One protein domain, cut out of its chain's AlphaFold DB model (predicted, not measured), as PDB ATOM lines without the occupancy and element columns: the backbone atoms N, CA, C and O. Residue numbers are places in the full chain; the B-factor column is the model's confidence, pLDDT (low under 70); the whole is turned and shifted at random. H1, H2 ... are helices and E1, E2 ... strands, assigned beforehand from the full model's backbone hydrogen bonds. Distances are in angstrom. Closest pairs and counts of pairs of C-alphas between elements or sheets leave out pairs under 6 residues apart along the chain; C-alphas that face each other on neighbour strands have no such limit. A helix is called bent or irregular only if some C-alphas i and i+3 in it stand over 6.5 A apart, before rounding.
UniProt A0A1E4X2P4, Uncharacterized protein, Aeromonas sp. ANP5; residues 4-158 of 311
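This is residues 4 to 158 of the 311 residues of an uncharacterized protein of Aeromonas sp. ANP5 (UniProt A0A1E4X2P4). A twisted five-stranded sheet is the middle layer, with H1 and H2 side by side in part over one face and H4 over the other. The small hairpin E2 and E3 lies beyond one end of this body, at one end of the longest axis, and residues 4 to 11 stick out as a free tail. The 155 printed residues include four named helices and seven named strands, in the order E1 H1 E2 E3 E4 H2 E5 E6 H3 E7 H4; the larger sheet is mixed, in the order E1 E4 E5 E6 E7. The class is mixed, helices and strands, with 77 residues, under half, in named elements. The whole is compact, with a radius of gyration of the C-alphas of 16.3 A and spans of 55 by 42 by 32 A.

The larger sheet has E1, residues 18 to 23, and E4, residues 68 to 73, each 16.5 A long, E5, 103 to 106, E6, 110 to 112, and E7, 137 to 139. C-alpha 18 is at (61.058, -0.884, 170.422). H1, residues 28 to 44, is 25.1 A long, H2, 80 to 91, 16.2 A, and H4, 141 to 156, 23.6 A, ending with C-alpha 156 at (60.333, 6.826, 170.473). E2 is residues 50 to 52, E3 60 to 62 and H3 131 to 134.

E1 and E4 are parallel, with N 21 and O 70 2.8 A apart. E4 and E5 are parallel, with N 73 and O 105 2.8 A apart; with H2 they form a strand-helix-strand unit, two parallel neighbours joined through a helix, its crossover right-handed. E5 and E6 are an antiparallel hairpin, N 104 to O 112 being 2.9 A, and E6 and E7 are antiparallel, N 138 to O 111 being 2.8 A. There are three layers, helices on both faces of the sheet. H1, at a height over the sheet of 9.6 A, lies over E1 and E4; the closest C-alphas of H1 and E1 are Ala 34 and Ser 21, 5.9 A. H2, on the same face, lies over E6; the C-alphas of Ala 84 and Val 112 are closest, 5.9 A. H4, on the opposite face at a height of 8.2 A, lies over E5 and only just over E6, where 3 of its C-alphas fall; it is irregular, C-alphas 142 and 145 being 7.6 A apart. H1 and H2 are close but not clearly touching, at 7.6 A between the C-alphas of Lys 32 and Leu 90. H3 is not on the sheet. E2 and E3 are an antiparallel hairpin, N 62 to O 50 being 2.8 A. Each O i to N i+4 pair is within hydrogen-bond range in H1 and H2, 10 of 12 in H4; H3 is too short for one.

The C-alphas farthest apart, of Gly 57 and Asn 77, are 56.0 A apart. The printed part has no cut; the links H2 to E5 and E6 to H3 are long. The mean pLDDT of the printed part is 92.7, and no printed residue is under 70.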
ATOM      1  N   LYS A   4      76.759 -11.432 172.600       83.12
ATOM      2  CA  LYS A   4      76.703 -11.540 171.140       83.12
ATOM      3  C   LYS A   4      77.354 -12.841 170.694       83.12
ATOM      4  O   LYS A   4      78.502 -13.106 171.029       83.12
ATOM      5  N   SER A   5      76.623 -13.615 169.903       86.00
ATOM      6  CA  SER A   5      77.148 -14.716 169.101       86.00
ATOM      7  C   SER A   5      77.079 -14.343 167.615       86.00
ATOM      8  O   SER A   5      76.620 -13.257 167.253       86.00
ATOM      9  N   GLN A   6      77.547 -15.227 166.731       82.38
ATOM     10  CA  GLN A   6      77.480 -14.984 165.284       82.38
ATOM     11  C   GLN A   6      76.038 -14.880 164.765       82.38
ATOM     12  O   GLN A   6      75.782 -14.124 163.833       82.38
ATOM     13  N   SER A   7      75.100 -15.612 165.372       87.94
ATOM     14  CA  SER A   7      73.705 -15.690 164.924       87.94
ATOM     15  C   SER A   7      72.725 -14.912 165.801       87.94
ATOM     16  O   SER A   7      71.628 -14.603 165.344       87.94
ATOM     17  N   HIS A   8      73.094 -14.577 167.042       86.62
ATOM     18  CA  HIS A   8      72.171 -13.978 168.005       86.62
ATOM     19  C   HIS A   8      72.827 -12.859 168.811       86.62
ATOM     20  O   HIS A   8      74.032 -12.838 169.059       86.62
ATOM     21  N   SER A   9      72.013 -11.907 169.251       89.88
ATOM     22  CA  SER A   9      72.417 -10.868 170.195       89.88
ATOM     23  C   SER A   9      71.368 -10.768 171.288       89.88
ATOM     24  O   SER A   9      70.178 -10.668 170.999       89.88
ATOM     25  N   LEU A  10      71.819 -10.805 172.537       88.88
ATOM     26  CA  LEU A  10      70.973 -10.697 173.716       88.88
ATOM     27  C   LEU A  10      71.085  -9.285 174.289       88.88
ATOM     28  O   LEU A  10      72.182  -8.733 174.454       88.88
ATOM     29  N   TYR A  11      69.928  -8.705 174.586       89.25
ATOM     30  CA  TYR A  11      69.789  -7.356 175.112       89.25
ATOM     31  C   TYR A  11      69.007  -7.404 176.427       89.25
ATOM     32  O   TYR A  11      68.002  -8.115 176.487       89.25
ATOM     33  N   PRO A  12      69.423  -6.646 177.457       89.56
ATOM     34  CA  PRO A  12      68.593  -6.407 178.629       89.56
ATOM     35  C   PRO A  12      67.290  -5.754 178.186       89.56
ATOM     36  O   PRO A  12      67.312  -4.884 177.305       89.56
ATOM     37  N   ILE A  13      66.169  -6.137 178.788       89.81
ATOM     38  CA  ILE A  13      64.865  -5.600 178.384       89.81
ATOM     39  C   ILE A  13      64.788  -4.081 178.598       89.81
ATOM     40  O   ILE A  13      64.185  -3.378 177.793       89.81
ATOM     41  N   GLU A  14      65.504  -3.553 179.595       89.88
ATOM     42  CA  GLU A  14      65.633  -2.119 179.892       89.88
ATOM     43  C   GLU A  14      66.375  -1.332 178.800       89.88
ATOM     44  O   GLU A  14      66.367  -0.106 178.797       89.88
ATOM     45  N   SER A  15      67.031  -2.016 177.858       90.25
ATOM     46  CA  SER A  15      67.680  -1.372 176.710       90.25
ATOM     47  C   SER A  15      66.801  -1.331 175.456       90.25
ATOM     48  O   SER A  15      67.197  -0.753 174.441       90.25
ATOM     49  N   VAL A  16      65.612  -1.939 175.497       92.50
ATOM     50  CA  VAL A  16      64.733  -2.071 174.334       92.50
ATOM     51  C   VAL A  16      63.791  -0.872 174.252       92.50
ATOM     52  O   VAL A  16      62.854  -0.731 175.034       92.50
ATOM     53  N   PHE A  17      64.014  -0.004 173.265       93.94
ATOM     54  CA  PHE A  17      63.098   1.101 172.954       93.94
ATOM     55  C   PHE A  17      61.902   0.655 172.116       93.94
ATOM     56  O   PHE A  17      60.807   1.205 172.233       93.94
ATOM     57  N   GLY A  18      62.101  -0.354 171.275       94.69
ATOM     58  CA  GLY A  18      61.058  -0.884 170.422       94.69
ATOM     59  C   GLY A  18      61.475  -2.153 169.698       94.69
ATOM     60  O   GLY A  18      62.651  -2.516 169.683       94.69
ATOM     61  N   ALA A  19      60.494  -2.824 169.106       96.44
ATOM     62  CA  ALA A  19      60.689  -4.035 168.328       96.44
ATOM     63  C   ALA A  19      59.750  -4.064 167.123       96.44
ATOM     64  O   ALA A  19      58.565  -3.747 167.225       96.44
ATOM     65  N   ILE A  20      60.286  -4.478 165.980       97.69
ATOM     66  CA  ILE A  20      59.530  -4.594 164.737       97.69
ATOM     67  C   ILE A  20      59.612  -6.043 164.271       97.69
ATOM     68  O   ILE A  20      60.701  -6.555 164.015       97.69
ATOM     69  N   SER A  21      58.461  -6.697 164.149       97.19
ATOM     70  CA  SER A  21      58.352  -8.011 163.520       97.19
ATOM     71  C   SER A  21      58.224  -7.826 162.012       97.19
ATOM     72  O   SER A  21      57.206  -7.338 161.525       97.19
ATOM     73  N   MET A  22      59.284  -8.163 161.281       96.75
ATOM     74  CA  MET A  22      59.366  -8.013 159.827       96.75
ATOM     75  C   MET A  22      58.858  -9.274 159.124       96.75
ATOM     76  O   MET A  22      59.310 -10.376 159.439       96.75
ATOM     77  N   LYS A  23      57.973  -9.116 158.138       96.69
ATOM     78  CA  LYS A  23      57.457 -10.206 157.299       96.69
ATOM     79  C   LYS A  23      57.546  -9.842 155.813       96.69
ATOM     80  O   LYS A  23      57.437  -8.676 155.432       96.69
ATOM     81  N   SER A  24      57.795 -10.827 154.956       95.75
ATOM     82  CA  SER A  24      57.854 -10.609 153.503       95.75
ATOM     83  C   SER A  24      56.451 -10.439 152.927       95.75
ATOM     84  O   SER A  24      56.168  -9.445 152.262       95.75
ATOM     85  N   HIS A  25      55.566 -11.377 153.238       95.12
ATOM     86  CA  HIS A  25      54.132 -11.285 153.012       95.12
ATOM     87  C   HIS A  25      53.416 -11.313 154.362       95.12
ATOM     88  O   HIS A  25      54.037 -11.581 155.384       95.12
ATOM     89  N   LEU A  26      52.147 -10.917 154.382       95.50
ATOM     90  CA  LEU A  26      51.316 -10.982 155.574       95.50
ATOM     91  C   LEU A  26      50.023 -11.714 155.247       95.50
ATOM     92  O   LEU A  26      49.122 -11.175 154.588       95.50
ATOM     93  N   ASP A  27      49.938 -12.949 155.722       95.50
ATOM     94  CA  ASP A  27      48.708 -13.724 155.788       95.50
ATOM     95  C   ASP A  27      48.133 -13.803 157.220       95.50
ATOM     96  O   ASP A  27      48.559 -13.106 158.143       95.50
ATOM     97  N   SER A  28      47.086 -14.619 157.398       95.19
ATOM     98  CA  SER A  28      46.422 -14.789 158.697       95.19
ATOM     99  C   SER A  28      47.317 -15.447 159.754       95.19
ATOM    100  O   SER A  28      47.262 -15.071 160.928       95.19
ATOM    101  N   ALA A  29      48.121 -16.431 159.350       95.81
ATOM    102  CA  ALA A  29      48.985 -17.189 160.246       95.81
ATOM    103  C   ALA A  29      50.217 -16.362 160.632       95.81
ATOM    104  O   ALA A  29      50.547 -16.278 161.815       95.81
ATOM    105  N   GLU A  30      50.830 -15.681 159.664       96.62
ATOM    106  CA  GLU A  30      51.969 -14.788 159.883       96.62
ATOM    107  C   GLU A  30      51.610 -13.608 160.784       96.62
ATOM    108  O   GLU A  30      52.404 -13.248 161.655       96.62
ATOM    109  N   LEU A  31      50.412 -13.030 160.614       97.12
ATOM    110  CA  LEU A  31      49.926 -11.983 161.510       97.12
ATOM    111  C   LEU A  31      49.791 -12.514 162.937       97.12
ATOM    112  O   LEU A  31      50.278 -11.870 163.862       97.12
ATOM    113  N   LYS A  32      49.187 -13.692 163.127       97.31
ATOM    114  CA  LYS A  32      49.022 -14.298 164.456       97.31
ATOM    115  C   LYS A  32      50.369 -14.595 165.128       97.31
ATOM    116  O   LYS A  32      50.546 -14.242 166.291       97.31
ATOM    117  N   ASP A  33      51.314 -15.187 164.402       97.00
ATOM    118  CA  ASP A  33      52.673 -15.462 164.892       97.00
ATOM    119  C   ASP A  33      53.408 -14.168 165.281       97.00
ATOM    120  O   ASP A  33      53.904 -14.021 166.399       97.00
ATOM    121  N   ALA A  34      53.420 -13.173 164.388       97.31
ATOM    122  CA  ALA A  34      54.049 -11.883 164.659       97.31
ATOM    123  C   ALA A  34      53.429 -11.185 165.877       97.31
ATOM    124  O   ALA A  34      54.147 -10.593 166.685       97.31
ATOM    125  N   TYR A  35      52.111 -11.294 166.026       97.06
ATOM    126  CA  TYR A  35      51.370 -10.750 167.154       97.06
ATOM    127  C   TYR A  35      51.791 -11.427 168.469       97.06
ATOM    128  O   TYR A  35      52.119 -10.738 169.434       97.06
ATOM    129  N   GLN A  36      51.887 -12.761 168.503       96.75
ATOM    130  CA  GLN A  36      52.335 -13.515 169.683       96.75
ATOM    131  C   GLN A  36      53.786 -13.208 170.082       96.75
ATOM    132  O   GLN A  36      54.094 -13.116 171.274       96.75
ATOM    133  N   ASN A  37      54.670 -12.990 169.106       96.12
ATOM    134  CA  ASN A  37      56.056 -12.599 169.366       96.12
ATOM    135  C   ASN A  37      56.143 -11.227 170.059       96.12
ATOM    136  O   ASN A  37      56.868 -11.069 171.044       96.12
ATOM    137  N   ILE A  38      55.354 -10.250 169.604       97.19
ATOM    138  CA  ILE A  38      55.275  -8.928 170.244       97.19
ATOM    139  C   ILE A  38      54.662  -9.015 171.647       97.19
ATOM    140  O   ILE A  38      55.192  -8.411 172.583       97.19
ATOM    141  N   VAL A  39      53.598  -9.802 171.819       96.50
ATOM    142  CA  VAL A  39      52.991 -10.057 173.136       96.50
ATOM    143  C   VAL A  39      54.027 -10.639 174.100       96.50
ATOM    144  O   VAL A  39      54.148 -10.172 175.232       96.50
ATOM    145  N   SER A  40      54.821 -11.614 173.650       95.25
ATOM    146  CA  SER A  40      55.871 -12.241 174.462       95.25
ATOM    147  C   SER A  40      56.932 -11.233 174.909       95.25
ATOM    148  O   SER A  40      57.321 -11.232 176.075       95.25
ATOM    149  N   LEU A  41      57.343 -10.316 174.026       95.12
ATOM    150  CA  LEU A  41      58.246  -9.220 174.386       95.12
ATOM    151  C   LEU A  41      57.635  -8.308 175.458       95.12
ATOM    152  O   LEU A  41      58.275  -8.038 176.476       95.12
ATOM    153  N   LYS A  42      56.396  -7.840 175.254       94.31
ATOM    154  CA  LYS A  42      55.727  -6.932 176.201       94.31
ATOM    155  C   LYS A  42      55.464  -7.588 177.563       94.31
ATOM    156  O   LYS A  42      55.451  -6.886 178.568       94.31
ATOM    157  N   LYS A  43      55.332  -8.918 177.630       93.31
ATOM    158  CA  LYS A  43      55.243  -9.667 178.899       93.31
ATOM    159  C   LYS A  43      56.538  -9.649 179.715       93.31
ATOM    160  O   LYS A  43      56.470  -9.709 180.939       93.31
ATOM    161  N   ILE A  44      57.694  -9.585 179.052       90.75
ATOM    162  CA  ILE A  44      59.011  -9.534 179.709       90.75
ATOM    163  C   ILE A  44      59.331  -8.108 180.184       90.75
ATOM    164  O   ILE A  44      60.101  -7.933 181.129       90.75
ATOM    165  N   ALA A  45      58.741  -7.087 179.554       89.56
ATOM    166  CA  ALA A  45      58.933  -5.693 179.939       89.56
ATOM    167  C   ALA A  45      58.567  -5.451 181.414       89.56
ATOM    168  O   ALA A  45      57.566  -5.954 181.930       89.56
ATOM    169  N   SER A  46      59.402  -4.669 182.101       82.06
ATOM    170  CA  SER A  46      59.183  -4.350 183.510       82.06
ATOM    171  C   SER A  46      57.880  -3.572 183.681       82.06
ATOM    172  O   SER A  46      57.661  -2.568 183.010       82.06
ATOM    173  N   LYS A  47      57.041  -4.003 184.627       85.69
ATOM    174  CA  LYS A  47      55.802  -3.306 185.016       85.69
ATOM    175  C   LYS A  47      55.998  -2.353 186.199       85.69
ATOM    176  O   LYS A  47      55.027  -1.856 186.760       85.69
ATOM    177  N   GLN A  48      57.243  -2.129 186.618       85.56
ATOM    178  CA  GLN A  48      57.556  -1.310 187.784       85.56
ATOM    179  C   GLN A  48      57.805   0.142 187.390       85.56
ATOM    180  O   GLN A  48      58.583   0.427 186.478       85.56
ATOM    181  N   ASN A  49      57.186   1.055 188.137       89.12
ATOM    182  CA  ASN A  49      57.548   2.465 188.107       89.12
ATOM    183  C   ASN A  49      59.009   2.626 188.532       89.12
ATOM    184  O   ASN A  49      59.535   1.835 189.322       89.12
ATOM    185  N   PHE A  50      59.660   3.670 188.042       90.06
ATOM    186  CA  PHE A  50      61.033   3.971 188.421       90.06
ATOM    187  C   PHE A  50      61.229   5.468 188.591       90.06
ATOM    188  O   PHE A  50      60.439   6.279 188.116       90.06
ATOM    189  N   SER A  51      62.278   5.837 189.314       87.81
ATOM    190  CA  SER A  51      62.675   7.231 189.446       87.81
ATOM    191  C   SER A  51      63.813   7.549 188.495       87.81
ATOM    192  O   SER A  51      64.719   6.738 188.309       87.81
ATOM    193  N   HIS A  52      63.790   8.753 187.944       84.19
ATOM    194  CA  HIS A  52      64.886   9.303 187.166       84.19
ATOM    195  C   HIS A  52      65.238  10.690 187.697       84.19
ATOM    196  O   HIS A  52      64.357  11.453 188.097       84.19
ATOM    197  N   SER A  53      66.531  11.001 187.730       83.88
ATOM    198  CA  SER A  53      67.030  12.300 188.167       83.88
ATOM    199  C   SER A  53      67.600  13.025 186.951       83.88
ATOM    200  O   SER A  53      68.754  12.791 186.598       83.88
ATOM    201  N   PRO A  54      66.791  13.847 186.256       76.25
ATOM    202  CA  PRO A  54      67.263  14.560 185.074       76.25
ATOM    203  C   PRO A  54      68.303  15.628 185.432       76.25
ATOM    204  O   PRO A  54      69.134  15.964 184.600       76.25
ATOM    205  N   ASN A  55      68.265  16.144 186.668       81.06
ATOM    206  CA  ASN A  55      69.205  17.120 187.209       81.06
ATOM    207  C   ASN A  55      69.491  16.823 188.692       81.06
ATOM    208  O   ASN A  55      68.586  16.348 189.392       81.06
ATOM    209  N   PRO A  56      70.690  17.168 189.203       80.44
ATOM    210  CA  PRO A  56      71.008  17.051 190.623       80.44
ATOM    211  C   PRO A  56      69.948  17.734 191.501       80.44
ATOM    212  O   PRO A  56      69.592  18.888 191.273       80.44
ATOM    213  N   GLY A  57      69.435  17.017 192.503       79.12
ATOM    214  CA  GLY A  57      68.437  17.535 193.448       79.12
ATOM    215  C   GLY A  57      66.973  17.424 193.000       79.12
ATOM    216  O   GLY A  57      66.088  17.783 193.772       79.12
ATOM    217  N   MET A  58      66.690  16.894 191.803       82.12
ATOM    218  CA  MET A  58      65.324  16.617 191.346       82.12
ATOM    219  C   MET A  58      65.144  15.125 191.061       82.12
ATOM    220  O   MET A  58      65.928  14.528 190.324       82.12
ATOM    221  N   GLN A  59      64.089  14.529 191.616       83.88
ATOM    222  CA  GLN A  59      63.700  13.144 191.365       83.88
ATOM    223  C   GLN A  59      62.291  13.122 190.779       83.88
ATOM    224  O   GLN A  59      61.351  13.654 191.367       83.88
ATOM    225  N   VAL A  60      62.155  12.520 189.603       86.44
ATOM    226  CA  VAL A  60      60.889  12.412 188.879       86.44
ATOM    227  C   VAL A  60      60.483  10.947 188.826       86.44
ATOM    228  O   VAL A  60      61.280  10.092 188.439       86.44
ATOM    229  N   GLY A  61      59.240  10.659 189.209       89.62
ATOM    230  CA  GLY A  61      58.638   9.343 189.023       89.62
ATOM    231  C   GLY A  61      58.195   9.148 187.574       89.62
ATOM    232  O   GLY A  61      57.517  10.002 187.006       89.62
ATOM    233  N   LEU A  62      58.575   8.021 186.985       91.56
ATOM    234  CA  LEU A  62      58.227   7.617 185.630       91.56
ATOM    235  C   LEU A  62      57.420   6.320 185.668       91.56
ATOM    236  O   LEU A  62      57.692   5.419 186.472       91.56
ATOM    237  N   ALA A  63      56.435   6.231 184.774       92.31
ATOM    238  CA  ALA A  63      55.706   4.997 184.521       92.31
ATOM    239  C   ALA A  63      56.641   3.936 183.903       92.31
ATOM    240  O   ALA A  63      57.712   4.281 183.380       92.31
ATOM    241  N   PRO A  64      56.260   2.647 183.937       91.12
ATOM    242  CA  PRO A  64      57.068   1.585 183.365       91.12
ATOM    243  C   PRO A  64      57.214   1.788 181.855       91.12
ATOM    244  O   PRO A  64      56.329   2.336 181.193       91.12
ATOM    245  N   VAL A  65      58.341   1.353 181.300       91.50
ATOM    246  CA  VAL A  65      58.604   1.512 179.867       91.50
ATOM    247  C   VAL A  65      57.829   0.460 179.078       91.50
ATOM    248  O   VAL A  65      58.079  -0.734 179.222       91.50
ATOM    249  N   THR A  66      56.952   0.909 178.181       93.06
ATOM    250  CA  THR A  66      56.315   0.052 177.171       93.06
ATOM    251  C   THR A  66      57.024   0.249 175.827       93.06
ATOM    252  O   THR A  66      56.857   1.313 175.229       93.06
ATOM    253  N   PRO A  67      57.782  -0.731 175.297       94.56
ATOM    254  CA  PRO A  67      58.510  -0.577 174.032       94.56
ATOM    255  C   PRO A  67      57.584  -0.271 172.851       94.56
ATOM    256  O   PRO A  67      56.472  -0.805 172.810       94.56
ATOM    257  N   VAL A  68      58.028   0.552 171.890       96.38
ATOM    258  CA  VAL A  68      57.290   0.804 170.635       96.38
ATOM    259  C   VAL A  68      57.297  -0.447 169.777       96.38
ATOM    260  O   VAL A  68      58.360  -0.983 169.476       96.38
ATOM    261  N   THR A  69      56.130  -0.938 169.377       97.50
ATOM    262  CA  THR A  69      56.041  -2.230 168.686       97.50
ATOM    263  C   THR A  69      55.298  -2.142 167.371       97.50
ATOM    264  O   THR A  69      54.257  -1.499 167.275       97.50
ATOM    265  N   ALA A  70      55.813  -2.817 166.350       98.12
ATOM    266  CA  ALA A  70      55.131  -2.894 165.070       98.12
ATOM    267  C   ALA A  70      55.272  -4.270 164.424       98.12
ATOM    268  O   ALA A  70      56.264  -4.971 164.612       98.12
ATOM    269  N   ILE A  71      54.286  -4.627 163.613       98.38
ATOM    270  CA  ILE A  71      54.396  -5.687 162.616       98.38
ATOM    271  C   ILE A  71      54.520  -4.979 161.275       98.38
ATOM    272  O   ILE A  71      53.646  -4.191 160.923       98.38
ATOM    273  N   PHE A  72      55.602  -5.218 160.544       98.38
ATOM    274  CA  PHE A  72      55.859  -4.583 159.257       98.38
ATOM    275  C   PHE A  72      55.943  -5.644 158.167       98.38
ATOM    276  O   PHE A  72      56.742  -6.573 158.265       98.38
ATOM    277  N   ALA A  73      55.149  -5.484 157.114       98.00
ATOM    278  CA  ALA A  73      55.134  -6.382 155.972       98.00
ATOM    279  C   ALA A  73      55.355  -5.641 154.651       98.00
ATOM    280  O   ALA A  73      54.825  -4.546 154.441       98.00
ATOM    281  N   TYR A  74      56.107  -6.258 153.738       97.12
ATOM    282  CA  TYR A  74      56.316  -5.708 152.394       97.12
ATOM    283  C   TYR A  74      55.097  -5.889 151.483       97.12
ATOM    284  O   TYR A  74      54.857  -5.051 150.617       97.12
ATOM    285  N   ALA A  75      54.327  -6.956 151.684       95.69
ATOM    286  CA  ALA A  75      53.124  -7.261 150.919       95.69
ATOM    287  C   ALA A  75      52.085  -7.977 151.793       95.69
ATOM    288  O   ALA A  75      52.397  -8.463 152.877       95.69
ATOM    289  N   ALA A  76      50.843  -8.060 151.318       94.56
ATOM    290  CA  ALA A  76      49.791  -8.850 151.951       94.56
ATOM    291  C   ALA A  76      48.839  -9.417 150.896       94.56
ATOM    292  O   ALA A  76      48.497  -8.736 149.930       94.56
ATOM    293  N   ASN A  77      48.344 -10.633 151.130       90.62
ATOM    294  CA  ASN A  77      47.352 -11.281 150.257       90.62
ATOM    295  C   ASN A  77      45.912 -10.854 150.585       90.62
ATOM    296  O   ASN A  77      44.945 -11.398 150.055       90.62
ATOM    297  N   ARG A  78      45.753  -9.924 151.528       93.44
ATOM    298  CA  ARG A  78      44.474  -9.535 152.118       93.44
ATOM    299  C   ARG A  78      44.350  -8.022 152.126       93.44
ATOM    300  O   ARG A  78      45.344  -7.304 152.212       93.44
ATOM    301  N   SER A  79      43.111  -7.542 152.064       95.31
ATOM    302  CA  SER A  79      42.834  -6.115 152.188       95.31
ATOM    303  C   SER A  79      43.211  -5.604 153.580       95.31
ATOM    304  O   SER A  79      43.155  -6.334 154.572       95.31
ATOM    305  N   LEU A  80      43.542  -4.317 153.659       96.50
ATOM    306  CA  LEU A  80      43.858  -3.661 154.924       96.50
ATOM    307  C   LEU A  80      42.680  -3.739 155.918       96.50
ATOM    308  O   LEU A  80      42.900  -3.973 157.101       96.50
ATOM    309  N   SER A  81      41.435  -3.694 155.431       96.50
ATOM    310  CA  SER A  81      40.231  -3.911 156.249       96.50
ATOM    311  C   SER A  81      40.136  -5.330 156.822       96.50
ATOM    312  O   SER A  81      39.732  -5.510 157.970       96.50
ATOM    313  N   ALA A  82      40.533  -6.355 156.058       96.38
ATOM    314  CA  ALA A  82      40.566  -7.732 156.551       96.38
ATOM    315  C   ALA A  82      41.658  -7.934 157.615       96.38
ATOM    316  O   ALA A  82      41.449  -8.692 158.562       96.38
ATOM    317  N   ILE A  83      42.791  -7.240 157.474       97.19
ATOM    318  CA  ILE A  83      43.854  -7.194 158.487       97.19
ATOM    319  C   ILE A  83      43.342  -6.494 159.749       97.19
ATOM    320  O   ILE A  83      43.465  -7.051 160.835       97.19
ATOM    321  N   ALA A  84      42.704  -5.327 159.620       96.75
ATOM    322  CA  ALA A  84      42.141  -4.590 160.752       96.75
ATOM    323  C   ALA A  84      41.101  -5.409 161.526       96.75
ATOM    324  O   ALA A  84      41.120  -5.433 162.756       96.75
ATOM    325  N   LYS A  85      40.240  -6.146 160.815       96.19
ATOM    326  CA  LYS A  85      39.288  -7.070 161.437       96.19
ATOM    327  C   LYS A  85      39.999  -8.156 162.251       96.19
ATOM    328  O   LYS A  85      39.633  -8.375 163.400       96.19
ATOM    329  N   GLN A  86      41.033  -8.786 161.695       96.50
ATOM    330  CA  GLN A  86      41.788  -9.805 162.426       96.50
ATOM    331  C   GLN A  86      42.547  -9.220 163.625       96.50
ATOM    332  O   GLN A  86      42.628  -9.871 164.660       96.50
ATOM    333  N   VAL A  87      43.077  -7.997 163.521       96.38
ATOM    334  CA  VAL A  87      43.694  -7.313 164.668       96.38
ATOM    335  C   VAL A  87      42.684  -7.163 165.805       96.38
ATOM    336  O   VAL A  87      43.014  -7.528 166.924       96.38
ATOM    337  N   LYS A  88      41.441  -6.744 165.526       95.25
ATOM    338  CA  LYS A  88      40.376  -6.669 166.548       95.25
ATOM    339  C   LYS A  88      40.057  -8.031 167.171       95.25
ATOM    340  O   LYS A  88      39.841  -8.126 168.374       95.25
ATOM    341  N   GLU A  89      40.031  -9.088 166.360       95.38
ATOM    342  CA  GLU A  89      39.809 -10.458 166.843       95.38
ATOM    343  C   GLU A  89      40.943 -10.930 167.768       95.38
ATOM    344  O   GLU A  89      40.671 -11.551 168.793       95.38
ATOM    345  N   LEU A  90      42.201 -10.621 167.433       96.31
ATOM    346  CA  LEU A  90      43.372 -10.946 168.255       96.31
ATOM    347  C   LEU A  90      43.430 -10.097 169.530       96.31
ATOM    348  O   LEU A  90      43.701 -10.637 170.600       96.31
ATOM    349  N   ASP A  91      43.118  -8.804 169.428       94.62
ATOM    350  CA  ASP A  91      43.002  -7.873 170.554       94.62
ATOM    351  C   ASP A  91      42.006  -8.423 171.603       94.62
ATOM    352  O   ASP A  91      42.303  -8.432 172.796       94.62
ATOM    353  N   GLY A  92      40.862  -8.969 171.164       91.88
ATOM    354  CA  GLY A  92      39.847  -9.571 172.043       91.88
ATOM    355  C   GLY A  92      40.239 -10.906 172.695       91.88
ATOM    356  O   GLY A  92      39.529 -11.378 173.580       91.88
ATOM    357  N   GLN A  93      41.348 -11.523 172.277       94.19
ATOM    358  CA  GLN A  93      41.879 -12.763 172.862       94.19
ATOM    359  C   GLN A  93      42.969 -12.503 173.910       94.19
ATOM    360  O   GLN A  93      43.488 -13.449 174.508       94.19
ATOM    361  N   LEU A  94      43.355 -11.242 174.115       93.44
ATOM    362  CA  LEU A  94      44.392 -10.881 175.070       93.44
ATOM    363  C   LEU A  94      43.860 -10.810 176.500       93.44
ATOM    364  O   LEU A  94      42.780 -10.293 176.759       93.44
ATOM    365  N   GLU A  95      44.691 -11.257 177.441       92.50
ATOM    366  CA  GLU A  95      44.475 -11.039 178.878       92.50
ATOM    367  C   GLU A  95      44.601  -9.557 179.269       92.50
ATOM    368  O   GLU A  95      43.975  -9.097 180.218       92.50
ATOM    369  N   ASP A  96      45.423  -8.814 178.528       91.50
ATOM    370  CA  ASP A  96      45.702  -7.399 178.727       91.50
ATOM    371  C   ASP A  96      45.922  -6.757 177.355       91.50
ATOM    372  O   ASP A  96      46.886  -7.065 176.646       91.50
ATOM    373  N   ILE A  97      45.017  -5.853 176.981       92.06
ATOM    374  CA  ILE A  97      45.034  -5.167 175.687       92.06
ATOM    375  C   ILE A  97      46.301  -4.320 175.486       92.06
ATOM    376  O   ILE A  97      46.680  -4.041 174.350       92.06
ATOM    377  N   SER A  98      47.016  -3.943 176.553       91.81
ATOM    378  CA  SER A  98      48.285  -3.208 176.445       91.81
ATOM    379  C   SER A  98      49.414  -4.028 175.800       91.81
ATOM    380  O   SER A  98      50.367  -3.448 175.264       91.81
ATOM    381  N   LEU A  99      49.275  -5.361 175.776       95.06
ATOM    382  CA  LEU A  99      50.231  -6.299 175.176       95.06
ATOM    383  C   LEU A  99      50.154  -6.367 173.644       95.06
ATOM    384  O   LEU A  99      51.034  -6.964 173.023       95.06
ATOM    385  N   ARG A 100      49.135  -5.761 173.025       95.19
ATOM    386  CA  ARG A 100      48.986  -5.723 171.564       95.19
ATOM    387  C   ARG A 100      50.184  -5.060 170.872       95.19
ATOM    388  O   ARG A 100      50.808  -4.182 171.469       95.19
ATOM    389  N   PRO A 101      50.477  -5.365 169.601       96.94
ATOM    390  CA  PRO A 101      51.316  -4.509 168.770       96.94
ATOM    391  C   PRO A 101      50.715  -3.108 168.633       96.94
ATOM    392  O   PRO A 101      49.501  -2.963 168.493       96.94
ATOM    393  N   ASP A 102      51.555  -2.076 168.626       96.94
ATOM    394  CA  ASP A 102      51.058  -0.702 168.483       96.94
ATOM    395  C   ASP A 102      50.525  -0.471 167.061       96.94
ATOM    396  O   ASP A 102      49.441   0.095 166.884       96.94
ATOM    397  N   PHE A 103      51.263  -0.975 166.062       97.62
ATOM    398  CA  PHE A 103      50.959  -0.804 164.642       97.62
ATOM    399  C   PHE A 103      51.126  -2.102 163.842       97.62
ATOM    400  O   PHE A 103      52.081  -2.854 164.037       97.62
ATOM    401  N   VAL A 104      50.249  -2.319 162.864       98.12
ATOM    402  CA  VAL A 104      50.456  -3.276 161.769       98.12
ATOM    403  C   VAL A 104      50.566  -2.488 160.472       98.12
ATOM    404  O   VAL A 104      49.663  -1.744 160.102       98.12
ATOM    405  N   VAL A 105      51.689  -2.619 159.784       98.25
ATOM    406  CA  VAL A 105      52.067  -1.805 158.632       98.25
ATOM    407  C   VAL A 105      52.244  -2.722 157.435       98.25
ATOM    408  O   VAL A 105      53.038  -3.657 157.489       98.25
ATOM    409  N   VAL A 106      51.538  -2.438 156.343       98.06
ATOM    410  CA  VAL A 106      51.727  -3.137 155.067       98.06
ATOM    411  C   VAL A 106      52.109  -2.117 154.007       98.06
ATOM    412  O   VAL A 106      51.321  -1.222 153.671       98.06
ATOM    413  N   LEU A 107      53.332  -2.238 153.491       97.44
ATOM    414  CA  LEU A 107      53.888  -1.323 152.501       97.44
ATOM    415  C   LEU A 107      52.961  -1.216 151.279       97.44
ATOM    416  O   LEU A 107      52.426  -2.206 150.792       97.44
ATOM    417  N   GLY A 108      52.717   0.010 150.812       94.81
ATOM    418  CA  GLY A 108      51.834   0.267 149.670       94.81
ATOM    419  C   GLY A 108      50.331   0.146 149.958       94.81
ATOM    420  O   GLY A 108      49.543   0.667 149.174       94.81
ATOM    421  N   LEU A 109      49.917  -0.476 151.070       96.38
ATOM    422  CA  LEU A 109      48.509  -0.591 151.471       96.38
ATOM    423  C   LEU A 109      48.161   0.445 152.545       96.38
ATOM    424  O   LEU A 109      47.355   1.353 152.317       96.38
ATOM    425  N   GLY A 110      48.778   0.336 153.721       97.69
ATOM    426  CA  GLY A 110      48.500   1.254 154.816       97.69
ATOM    427  C   GLY A 110      48.942   0.782 156.191       97.69
ATOM    428  O   GLY A 110      49.797  -0.092 156.323       97.69
ATOM    429  N   ILE A 111      48.366   1.413 157.213       97.94
ATOM    430  CA  ILE A 111      48.673   1.168 158.623       97.94
ATOM    431  C   ILE A 111      47.372   0.861 159.362       97.94
ATOM    432  O   ILE A 111      46.410   1.616 159.251       97.94
ATOM    433  N   VAL A 112      47.364  -0.211 160.142       97.81
ATOM    434  CA  VAL A 112      46.339  -0.509 161.140       97.81
ATOM    435  C   VAL A 112      46.893  -0.156 162.513       97.81
ATOM    436  O   VAL A 112      47.994  -0.573 162.870       97.81
ATOM    437  N   GLY A 113      46.139   0.626 163.272       95.50
ATOM    438  CA  GLY A 113      46.494   1.041 164.622       95.50
ATOM    439  C   GLY A 113      46.103   2.493 164.891       95.50
ATOM    440  O   GLY A 113      45.695   3.198 163.960       95.50
ATOM    441  N   PRO A 114      46.278   2.961 166.134       92.69
ATOM    442  CA  PRO A 114      45.879   4.299 166.551       92.69
ATOM    443  C   PRO A 114      46.514   5.384 165.680       92.69
ATOM    444  O   PRO A 114      47.656   5.264 165.225       92.69
ATOM    445  N   SER A 115      45.754   6.446 165.411       87.00
ATOM    446  CA  SER A 115      46.251   7.643 164.722       87.00
ATOM    447  C   SER A 115      46.976   8.598 165.664       87.00
ATOM    448  O   SER A 115      47.844   9.340 165.213       87.00
ATOM    449  N   GLY A 116      46.588   8.598 166.940       87.69
ATOM    450  CA  GLY A 116      47.201   9.397 167.990       87.69
ATOM    451  C   GLY A 116      48.433   8.734 168.593       87.69
ATOM    452  O   GLY A 116      48.765   7.586 168.297       87.69
ATOM    453  N   LYS A 117      49.093   9.493 169.462       91.00
ATOM    454  CA  LYS A 117      50.246   9.036 170.223       91.00
ATOM    455  C   LYS A 117      49.814   8.125 171.368       91.00
ATOM    456  O   LYS A 117      48.886   8.463 172.103       91.00
ATOM    457  N   LEU A 118      50.499   7.002 171.536       94.50
ATOM    458  CA  LEU A 118      50.260   6.058 172.629       94.50
ATOM    459  C   LEU A 118      51.088   6.384 173.869       94.50
ATOM    460  O   LEU A 118      50.678   6.069 174.987       94.50
ATOM    461  N   ARG A 119      52.264   6.990 173.682       94.00
ATOM    462  CA  ARG A 119      53.212   7.311 174.758       94.00
ATOM    463  C   ARG A 119      53.317   8.803 174.988       94.00
ATOM    464  O   ARG A 119      53.768   9.541 174.117       94.00
ATOM    465  N   ASN A 120      53.006   9.232 176.199       91.06
ATOM    466  CA  ASN A 120      53.038  10.632 176.600       91.06
ATOM    467  C   ASN A 120      54.163  10.904 177.607       91.06
ATOM    468  O   ASN A 120      54.999  10.043 177.886       91.06
ATOM    469  N   ASN A 121      54.175  12.121 178.156       89.00
ATOM    470  CA  ASN A 121      55.117  12.527 179.193       89.00
ATOM    471  C   ASN A 121      55.168  11.504 180.336       89.00
ATOM    472  O   ASN A 121      54.168  10.864 180.674       89.00
ATOM    473  N   PHE A 122      56.346  11.385 180.943       89.81
ATOM    474  CA  PHE A 122      56.606  10.463 182.047       89.81
ATOM    475  C   PHE A 122      56.365   8.978 181.714       89.81
ATOM    476  O   PHE A 122      55.951   8.210 182.581       89.81
ATOM    477  N   ASN A 123      56.613   8.578 180.458       91.56
ATOM    478  CA  ASN A 123      56.390   7.226 179.923       91.56
ATOM    479  C   ASN A 123      54.943   6.725 180.001       91.56
ATOM    480  O   ASN A 123      54.698   5.522 179.887       91.56
ATOM    481  N   LYS A 124      53.958   7.606 180.205       92.31
ATOM    482  CA  LYS A 124      52.571   7.157 180.332       92.31
ATOM    483  C   LYS A 124      52.106   6.533 179.013       92.31
ATOM    484  O   LYS A 124      52.023   7.225 178.002       92.31
ATOM    485  N   TYR A 125      51.768   5.247 179.053       93.50
ATOM    486  CA  TYR A 125      51.154   4.524 177.944       93.50
ATOM    487  C   TYR A 125      49.632   4.604 178.064       93.50
ATOM    488  O   TYR A 125      49.066   4.286 179.112       93.50
ATOM    489  N   THR A 126      48.949   5.092 177.034       92.50
ATOM    490  CA  THR A 126      47.491   5.263 177.041       92.50
ATOM    491  C   THR A 126      46.927   4.829 175.704       92.50
ATOM    492  O   THR A 126      47.322   5.334 174.658       92.50
ATOM    493  N   LEU A 127      46.005   3.872 175.753       92.25
ATOM    494  CA  LEU A 127      45.245   3.450 174.589       92.25
ATOM    495  C   LEU A 127      44.009   4.342 174.419       92.25
ATOM    496  O   LEU A 127      43.474   4.825 175.420       92.25
ATOM    497  N   PRO A 128      43.535   4.533 173.178       90.19
ATOM    498  CA  PRO A 128      42.212   5.088 172.932       90.19
ATOM    499  C   PRO A 128      41.113   4.300 173.657       90.19
ATOM    500  O   PRO A 128      41.197   3.076 173.764       90.19
ATOM    501  N   GLU A 129      40.067   4.990 174.116       84.19
ATOM    502  CA  GLU A 129      38.928   4.359 174.804       84.19
ATOM    503  C   GLU A 129      38.064   3.523 173.848       84.19
ATOM    504  O   GLU A 129      37.463   2.525 174.245       84.19
ATOM    505  N   SER A 130      38.019   3.907 172.569       83.88
ATOM    506  CA  SER A 130      37.255   3.203 171.541       83.88
ATOM    507  C   SER A 130      38.063   2.071 170.906       83.88
ATOM    508  O   SER A 130      39.139   2.286 170.346       83.88
ATOM    509  N   VAL A 131      37.491   0.864 170.890       77.50
ATOM    510  CA  VAL A 131      38.056  -0.314 170.204       77.50
ATOM    511  C   VAL A 131      38.281  -0.047 168.710       77.50
ATOM    512  O   VAL A 131      39.247  -0.532 168.116       77.50
ATOM    513  N   ASP A 132      37.422   0.764 168.092       80.19
ATOM    514  CA  ASP A 132      37.563   1.126 166.684       80.19
ATOM    515  C   ASP A 132      38.761   2.048 166.433       80.19
ATOM    516  O   ASP A 132      39.396   1.953 165.382       80.19
ATOM    517  N   GLU A 133      39.129   2.879 167.410       85.50
ATOM    518  CA  GLU A 133      40.322   3.724 167.332       85.50
ATOM    519  C   GLU A 133      41.609   2.921 167.549       85.50
ATOM    520  O   GLU A 133      42.630   3.200 166.913       85.50
ATOM    521  N   VAL A 134      41.556   1.880 168.385       86.88
ATOM    522  CA  VAL A 134      42.698   0.995 168.661       86.88
ATOM    523  C   VAL A 134      43.151   0.249 167.399       86.88
ATOM    524  O   VAL A 134      44.350   0.138 167.135       86.88
ATOM    525  N   ALA A 135      42.210  -0.215 166.576       91.19
ATOM    526  CA  ALA A 135      42.480  -0.931 165.326       91.19
ATOM    527  C   ALA A 135      42.061  -0.126 164.082       91.19
ATOM    528  O   ALA A 135      41.560  -0.688 163.105       91.19
ATOM    529  N   ASN A 136      42.261   1.194 164.121       93.38
ATOM    530  CA  ASN A 136      41.867   2.084 163.036       93.38
ATOM    531  C   ASN A 136      42.637   1.785 161.738       93.38
ATOM    532  O   ASN A 136      43.861   1.629 161.739       93.38
ATOM    533  N   GLU A 137      41.920   1.748 160.616       95.06
ATOM    534  CA  GLU A 137      42.487   1.536 159.289       95.06
ATOM    535  C   GLU A 137      42.887   2.871 158.647       95.06
ATOM    536  O   GLU A 137      42.051   3.720 158.341       95.06
ATOM    537  N   ARG A 138      44.176   3.029 158.339       95.62
ATOM    538  CA  ARG A 138      44.718   4.198 157.640       95.62
ATOM    539  C   ARG A 138      45.287   3.780 156.289       95.62
ATOM    540  O   ARG A 138      46.434   3.335 156.197       95.62
ATOM    541  N   LYS A 139      44.504   3.961 155.224       96.00
ATOM    542  CA  LYS A 139      44.941   3.743 153.834       96.00
ATOM    543  C   LYS A 139      45.911   4.846 153.420       96.00
ATOM    544  O   LYS A 139      45.506   5.978 153.173       96.00
ATOM    545  N   THR A 140      47.202   4.532 153.378       93.81
ATOM    546  CA  THR A 140      48.260   5.525 153.118       93.81
ATOM    547  C   THR A 140      48.997   5.297 151.800       93.81
ATOM    548  O   THR A 140      49.712   6.195 151.340       93.81
ATOM    549  N   GLY A 141      48.770   4.154 151.143       94.06
ATOM    550  CA  GLY A 141      49.251   3.893 149.790       94.06
ATOM    551  C   GLY A 141      50.774   3.986 149.681       94.06
ATOM    552  O   GLY A 141      51.524   3.470 150.506       94.06
ATOM    553  N   ARG A 142      51.261   4.738 148.689       94.00
ATOM    554  CA  ARG A 142      52.704   4.979 148.490       94.00
ATOM    555  C   ARG A 142      53.405   5.679 149.665       94.00
ATOM    556  O   ARG A 142      54.628   5.667 149.734       94.00
ATOM    557  N   HIS A 143      52.658   6.307 150.574       96.62
ATOM    558  CA  HIS A 143      53.211   7.055 151.708       96.62
ATOM    559  C   HIS A 143      53.281   6.237 153.005       96.62
ATOM    560  O   HIS A 143      53.644   6.802 154.039       96.62
ATOM    561  N   THR A 144      52.960   4.935 152.977       97.06
ATOM    562  CA  THR A 144      52.966   4.075 154.172       97.06
ATOM    563  C   THR A 144      54.283   4.147 154.934       97.06
ATOM    564  O   THR A 144      54.269   4.380 156.140       97.06
ATOM    565  N   LEU A 145      55.414   4.000 154.240       97.06
ATOM    566  CA  LEU A 145      56.727   3.947 154.879       97.06
ATOM    567  C   LEU A 145      57.067   5.253 155.606       97.06
ATOM    568  O   LEU A 145      57.427   5.231 156.778       97.06
ATOM    569  N   LEU A 146      56.891   6.392 154.930       97.25
ATOM    570  CA  LEU A 146      57.144   7.706 155.520       97.25
ATOM    571  C   LEU A 146      56.248   7.944 156.741       97.25
ATOM    572  O   LEU A 146      56.735   8.367 157.786       97.25
ATOM    573  N   ARG A 147      54.947   7.652 156.629       96.50
ATOM    574  CA  ARG A 147      54.004   7.839 157.740       96.50
ATOM    575  C   ARG A 147      54.316   6.926 158.921       96.50
ATOM    576  O   ARG A 147      54.203   7.372 160.057       96.50
ATOM    577  N   PHE A 148      54.734   5.690 158.659       96.50
ATOM    578  CA  PHE A 148      55.188   4.787 159.707       96.50
ATOM    579  C   PHE A 148      56.437   5.324 160.411       96.50
ATOM    580  O   PHE A 148      56.440   5.383 161.635       96.50
ATOM    581  N   TYR A 149      57.455   5.780 159.673       96.31
ATOM    582  CA  TYR A 149      58.657   6.349 160.288       96.31
ATOM    583  C   TYR A 149      58.357   7.574 161.146       96.31
ATOM    584  O   TYR A 149      58.873   7.667 162.254       96.31
ATOM    585  N   MET A 150      57.512   8.491 160.668       95.88
ATOM    586  CA  MET A 150      57.132   9.670 161.454       95.88
ATOM    587  C   MET A 150      56.425   9.272 162.755       95.88
ATOM    588  O   MET A 150      56.773   9.789 163.812       95.88
ATOM    589  N   GLN A 151      55.496   8.311 162.696       94.81
ATOM    590  CA  GLN A 151      54.822   7.795 163.890       94.81
ATOM    591  C   GLN A 151      55.808   7.108 164.844       94.81
ATOM    592  O   GLN A 151      55.791   7.366 166.040       94.81
ATOM    593  N   LEU A 152      56.676   6.240 164.319       95.75
ATOM    594  CA  LEU A 152      57.663   5.505 165.106       95.75
ATOM    595  C   LEU A 152      58.610   6.461 165.838       95.75
ATOM    596  O   LEU A 152      58.849   6.287 167.028       95.75
ATOM    597  N   LEU A 153      59.128   7.475 165.144       95.12
ATOM    598  CA  LEU A 153      60.017   8.471 165.739       95.12
ATOM    599  C   LEU A 153      59.301   9.309 166.800       95.12
ATOM    600  O   LEU A 153      59.873   9.553 167.860       95.12
ATOM    601  N   ASP A 154      58.051   9.709 166.557       94.19
ATOM    602  CA  ASP A 154      57.269  10.457 167.543       94.19
ATOM    603  C   ASP A 154      57.038   9.643 168.832       94.19
ATOM    604  O   ASP A 154      57.228  10.162 169.934       94.19
ATOM    605  N   GLU A 155      56.716   8.353 168.708       95.25
ATOM    606  CA  GLU A 155      56.582   7.428 169.846       95.25
ATOM    607  C   GLU A 155      57.904   7.196 170.590       95.25
ATOM    608  O   GLU A 155      57.921   7.136 171.817       95.25
ATOM    609  N   LEU A 156      59.019   7.058 169.867       94.38
ATOM    610  CA  LEU A 156      60.333   6.826 170.473       94.38
ATOM    611  C   LEU A 156      60.827   8.048 171.252       94.38
ATOM    612  O   LEU A 156      61.441   7.892 172.307       94.38
ATOM    613  N   ASN A 157      60.525   9.256 170.770       92.00
ATOM    614  CA  ASN A 157      60.973  10.508 171.380       92.00
ATOM    615  C   ASN A 157      60.389  10.772 172.778       92.00
ATOM    616  O   ASN A 157      60.884  11.657 173.474       92.00
ATOM    617  N   THR A 158      59.353  10.045 173.214       88.56
ATOM    618  CA  THR A 158      58.786  10.183 174.569       88.56
ATOM    619  C   THR A 158      59.279   9.144 175.564       88.56
ATOM    620  O   THR A 158      58.943   9.242 176.745       88.56
TER     621      THR A 158